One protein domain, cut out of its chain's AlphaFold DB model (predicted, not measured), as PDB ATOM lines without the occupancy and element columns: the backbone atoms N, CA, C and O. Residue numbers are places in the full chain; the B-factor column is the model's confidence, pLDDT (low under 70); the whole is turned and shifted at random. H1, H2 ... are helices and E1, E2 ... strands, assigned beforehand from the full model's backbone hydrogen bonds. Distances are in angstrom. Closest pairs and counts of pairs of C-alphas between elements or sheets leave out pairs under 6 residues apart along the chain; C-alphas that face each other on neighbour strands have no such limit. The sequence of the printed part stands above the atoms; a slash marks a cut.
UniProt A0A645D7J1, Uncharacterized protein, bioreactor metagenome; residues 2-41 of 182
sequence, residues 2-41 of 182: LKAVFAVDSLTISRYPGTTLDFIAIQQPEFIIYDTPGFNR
ATOM      1  N   LEU A   2     403.837 446.394 650.077       70.19
ATOM      2  CA  LEU A   2     402.976 445.682 649.117       70.19
ATOM      3  C   LEU A   2     403.629 444.458 648.459       70.19
ATOM      4  O   LEU A   2     403.029 443.391 648.456       70.19
ATOM      5  N   LYS A   3     404.889 444.562 648.015       68.88
ATOM      6  CA  LYS A   3     405.644 443.412 647.482       68.88
ATOM      7  C   LYS A   3     405.713 442.221 648.443       68.88
ATOM      8  O   LYS A   3     405.586 441.084 648.013       68.88
ATOM      9  N   ALA A   4     405.900 442.481 649.738       70.06
ATOM     10  CA  ALA A   4     406.020 441.429 650.747       70.06
ATOM     11  C   ALA A   4     404.661 440.822 651.132       70.06
ATOM     12  O   ALA A   4     404.596 439.642 651.443       70.06
ATOM     13  N   VAL A   5     403.589 441.620 651.113       75.25
ATOM     14  CA  VAL A   5     402.237 441.172 651.487       75.25
ATOM     15  C   VAL A   5     401.544 440.442 650.334       75.25
ATOM     16  O   VAL A   5     400.861 439.453 650.567       75.25
ATOM     17  N   PHE A   6     401.746 440.898 649.096       75.81
ATOM     18  CA  PHE A   6     401.031 440.399 647.917       75.81
ATOM     19  C   PHE A   6     401.921 439.626 646.933       75.81
ATOM     20  O   PHE A   6     401.481 439.337 645.826       75.81
ATOM     21  N   ALA A   7     403.167 439.309 647.319       67.06
ATOM     22  CA  ALA A   7     404.135 438.542 646.523       67.06
ATOM     23  C   ALA A   7     404.298 439.047 645.072       67.06
ATOM     24  O   ALA A   7     404.430 438.273 644.127       67.06
ATOM     25  N   VAL A   8     404.266 440.370 644.885       68.69
ATOM     26  CA  VAL A   8     404.347 440.995 643.559       68.69
ATOM     27  C   VAL A   8     405.811 441.221 643.189       68.69
ATOM     28  O   VAL A   8     406.428 442.200 643.618       68.69
ATOM     29  N   ASP A   9     406.382 440.324 642.387       66.06
ATOM     30  CA  ASP A   9     407.808 440.367 642.032       66.06
ATOM     31  C   ASP A   9     408.209 441.571 641.174       66.06
ATOM     32  O   ASP A   9     409.348 442.039 641.279       66.06
ATOM     33  N   SER A  10     407.270 442.125 640.402       67.44
ATOM     34  CA  SER A  10     407.484 443.272 639.513       67.44
ATOM     35  C   SER A  10     407.632 444.618 640.231       67.44
ATOM     36  O   SER A  10     408.035 445.593 639.602       67.44
ATOM     37  N   LEU A  11     407.347 444.696 641.536       65.81
ATOM     38  CA  LEU A  11     407.520 445.932 642.299       65.81
ATOM     39  C   LEU A  11     408.983 446.128 642.717       65.81
ATOM     40  O   LEU A  11     409.623 445.242 643.299       65.81
ATOM     41  N   THR A  12     409.507 447.325 642.477       58.84
ATOM     42  CA  THR A  12     410.834 447.734 642.943       58.84
ATOM     43  C   THR A  12     410.764 448.110 644.422       58.84
ATOM     44  O   THR A  12     409.849 448.803 644.856       58.84
ATOM     45  N   ILE A  13     411.729 447.655 645.225       59.03
ATOM     46  CA  ILE A  13     411.845 448.062 646.631       59.03
ATOM     47  C   ILE A  13     412.941 449.116 646.705       59.03
ATOM     48  O   ILE A  13     414.098 448.815 646.422       59.03
ATOM     49  N   SER A  14     412.594 450.324 647.131       59.47
ATOM     50  CA  SER A  14     413.574 451.337 647.504       59.47
ATOM     51  C   SER A  14     413.405 451.714 648.969       59.47
ATOM     52  O   SER A  14     412.319 451.630 649.541       59.47
ATOM     53  N   ARG A  15     414.523 452.071 649.596       57.22
ATOM     54  CA  ARG A  15     414.577 452.529 650.990       57.22
ATOM     55  C   ARG A  15     414.408 454.042 651.102       57.22
ATOM     56  O   ARG A  15     414.295 454.547 652.213       57.22
ATOM     57  N   TYR A  16     414.408 454.736 649.967       60.69
ATOM     58  CA  TYR A  16     414.219 456.174 649.897       60.69
ATOM     59  C   TYR A  16     412.725 456.513 649.804       60.69
ATOM     60  O   TYR A  16     411.965 455.777 649.158       60.69
ATOM     61  N   PRO A  17     412.279 457.588 650.471       56.31
ATOM     62  CA  PRO A  17     410.899 458.044 650.366       56.31
ATOM     63  C   PRO A  17     410.551 458.441 648.918       56.31
ATOM     64  O   PRO A  17     411.420 458.843 648.151       56.31
ATOM     65  N   GLY A  18     409.274 458.304 648.540       57.09
ATOM     66  CA  GLY A  18     408.752 458.826 647.266       57.09
ATOM     67  C   GLY A  18     409.140 458.053 646.001       57.09
ATOM     68  O   GLY A  18     409.212 458.636 644.928       57.09
ATOM     69  N   THR A  19     409.415 456.755 646.107       58.03
ATOM     70  CA  THR A  19     409.957 455.960 644.987       58.03
ATOM     71  C   THR A  19     408.907 455.366 644.049       58.03
ATOM     72  O   THR A  19     409.252 454.934 642.950       58.03
ATOM     73  N   THR A  20     407.631 455.394 644.438       58.41
ATOM     74  CA  THR A  20     406.502 455.116 643.541       58.41
ATOM     75  C   THR A  20     406.166 456.399 642.781       58.41
ATOM     76  O   THR A  20     405.689 457.356 643.387       58.41
ATOM     77  N   LEU A  21     406.457 456.432 641.477       58.72
ATOM     78  CA  LEU A  21     406.246 457.608 640.617       58.72
ATOM     79  C   LEU A  21     404.834 457.670 640.013       58.72
ATOM     80  O   LEU A  21     404.347 458.763 639.751       58.72
ATOM     81  N   ASP A  22     404.169 456.522 639.854       60.53
ATOM     82  CA  ASP A  22     402.850 456.395 639.226       60.53
ATOM     83  C   ASP A  22     401.958 455.390 639.965       60.53
ATOM     84  O   ASP A  22     402.435 454.585 640.766       60.53
ATOM     85  N   PHE A  23     400.651 455.430 639.689       73.19
ATOM     86  CA  PHE A  23     399.698 454.453 640.217       73.19
ATOM     87  C   PHE A  23     400.003 453.047 639.692       73.19
ATOM     88  O   PHE A  23     400.059 452.831 638.480       73.19
ATOM     89  N   ILE A  24     400.116 452.070 640.592       77.44
ATOM     90  CA  ILE A  24     400.327 450.666 640.224       77.44
ATOM     91  C   ILE A  24     399.115 449.850 640.666       77.44
ATOM     92  O   ILE A  24     398.840 449.721 641.856       77.44
ATOM     93  N   ALA A  25     398.392 449.281 639.701       81.00
ATOM     94  CA  ALA A  25     397.289 448.368 639.970       81.00
ATOM     95  C   ALA A  25     397.812 446.935 640.153       81.00
ATOM     96  O   ALA A  25     398.425 446.360 639.252       81.00
ATOM     97  N   ILE A  26     397.540 446.346 641.311       83.12
ATOM     98  CA  ILE A  26     397.873 444.965 641.657       83.12
ATOM     99  C   ILE A  26     396.569 444.167 641.670       83.12
ATOM    100  O   ILE A  26     395.709 444.374 642.529       83.12
ATOM    101  N   GLN A  27     396.428 443.258 640.709       85.12
ATOM    102  CA  GLN A  27     395.244 442.411 640.565       85.12
ATOM    103  C   GLN A  27     395.220 441.313 641.634       85.12
ATOM    104  O   GLN A  27     396.223 440.633 641.848       85.12
ATOM    105  N   GLN A  28     394.072 441.131 642.281       83.75
ATOM    106  CA  GLN A  28     393.757 439.995 643.152       83.75
ATOM    107  C   GLN A  28     392.498 439.293 642.614       83.75
ATOM    108  O   GLN A  28     391.768 439.888 641.822       83.75
ATOM    109  N   PRO A  29     392.210 438.042 643.019       86.94
ATOM    110  CA  PRO A  29     391.065 437.296 642.489       86.94
ATOM    111  C   PRO A  29     389.707 438.002 642.641       86.94
ATOM    112  O   PRO A  29     388.835 437.821 641.798       86.94
ATOM    113  N   GLU A  30     389.532 438.813 643.690       91.81
ATOM    114  CA  GLU A  30     388.241 439.433 644.033       91.81
ATOM    115  C   GLU A  30     388.274 440.970 644.085       91.81
ATOM    116  O   GLU A  30     387.230 441.609 644.195       91.81
ATOM    117  N   PHE A  31     389.453 441.589 644.027       87.69
ATOM    118  CA  PHE A  31     389.603 443.040 644.149       87.69
ATOM    119  C   PHE A  31     390.901 443.531 643.503       87.69
ATOM    120  O   PHE A  31     391.763 442.751 643.106       87.69
ATOM    121  N   ILE A  32     391.047 444.851 643.411       84.88
ATOM    122  CA  ILE A  32     392.240 445.509 642.872       84.88
ATOM    123  C   ILE A  32     392.831 446.396 643.960       84.88
ATOM    124  O   ILE A  32     392.114 447.182 644.579       84.88
ATOM    125  N   ILE A  33     394.139 446.285 644.179       85.00
ATOM    126  CA  ILE A  33     394.883 447.181 645.067       85.00
ATOM    127  C   ILE A  33     395.579 448.225 644.210       85.00
ATOM    128  O   ILE A  33     396.317 447.874 643.294       85.00
ATOM    129  N   TYR A  34     395.380 449.497 644.531       82.31
ATOM    130  CA  TYR A  34     396.100 450.591 643.893       82.31
ATOM    131  C   TYR A  34     397.211 451.068 644.828       82.31
ATOM    132  O   TYR A  34     396.928 451.627 645.887       82.31
ATOM    133  N   ASP A  35     398.464 450.828 644.443       78.06
ATOM    134  CA  ASP A  35     399.607 451.524 645.031       78.06
ATOM    135  C   ASP A  35     399.633 452.943 644.472       78.06
ATOM    136  O   ASP A  35     399.564 453.130 643.256       78.06
ATOM    137  N   THR A  36     399.696 453.942 645.343       79.00
ATOM    138  CA  THR A  36     399.707 455.346 644.933       79.00
ATOM    139  C   THR A  36     401.099 455.923 645.142       79.00
ATOM    140  O   THR A  36     401.811 455.472 646.044       79.00
ATOM    141  N   PRO A  37     401.489 456.965 644.390       71.56
ATOM    142  CA  PRO A  37     402.714 457.691 644.678       71.56
ATOM    143  C   PRO A  37     402.801 458.080 646.157       71.56
ATOM    144  O   PRO A  37     401.837 458.574 646.749       71.56
ATOM    145  N   GLY A  38     403.945 457.791 646.776       66.81
ATOM    146  CA  GLY A  38     404.146 458.037 648.200       66.81
ATOM    147  C   GLY A  38     404.123 459.534 648.503       66.81
ATOM    148  O   GLY A  38     404.843 460.306 647.874       66.81
ATOM    149  N   PHE A  39     403.322 459.953 649.483       70.06
ATOM    150  CA  PHE A  39     403.309 461.347 649.919       70.06
ATOM    151  C   PHE A  39     404.622 461.693 650.631       70.06
ATOM    152  O   PHE A  39     404.939 461.136 651.687       70.06
ATOM    153  N   ASN A  40     405.375 462.636 650.066       66.38
ATOM    154  CA  ASN A  40     406.604 463.138 650.664       66.38
ATOM    155  C   ASN A  40     406.291 464.282 651.628       66.38
ATOM    156  O   ASN A  40     405.690 465.295 651.270       66.38
ATOM    157  N   ARG A  41     406.717 464.122 652.879       67.19
ATOM    158  CA  ARG A  41     406.546 465.136 653.915       67.19
ATOM    159  C   ARG A  41     407.739 466.093 653.867       67.19
ATOM    160  O   ARG A  41     408.746 465.803 654.502       67.19
TER     161      ARG A  41
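Overview. This is residues 2 to 41 of the 182 residues of an uncharacterized protein of bioreactor metagenome (UniProt A0A645D7J1). With little regular structure, this is a narrow hairpin of two short strands, E1 and E2, and a wide loop, residues 7 to 23, that turns back from it to one small helix, H1. The printed part has 40 residues, 13 of them in named elements, in the order H1, E1, E2; the class is mixed and the sheet antiparallel. It is only just loose, close to compact, with a radius of gyration of the C-alphas of 10.8 A, and spans 33 by 16 by 13 A, a rod.

Along the chain. E1, residues 24 to 27, is 9.7 A long and begins at C-alpha 24 (400.327, 450.666, 640.224). E2, residues 32 to 35, is 9.8 A long and ends at C-alpha 35 (399.607, 451.524, 645.031). H1, residues 2 to 6, is 5.8 A long.

Arrangement. E1 and E2 form a hairpin, antiparallel at 156 degrees; N 26 and O 33 are within hydrogen-bond range at 2.8 A. The closest C-alphas of H1 and E2, those of Leu 2 and Asp 35, are 7.9 A apart. In H1 every O i to N i+4 pair is within hydrogen-bond range.

Size, cuts and confidence. The C-alphas farthest apart, of Pro 29 and Arg 41, are 33.8 A apart. The printed part has no cut. The link from H1 to E1 is long, 17 residues; pLDDT is under 70 at 20 residues, among them 7 to 22.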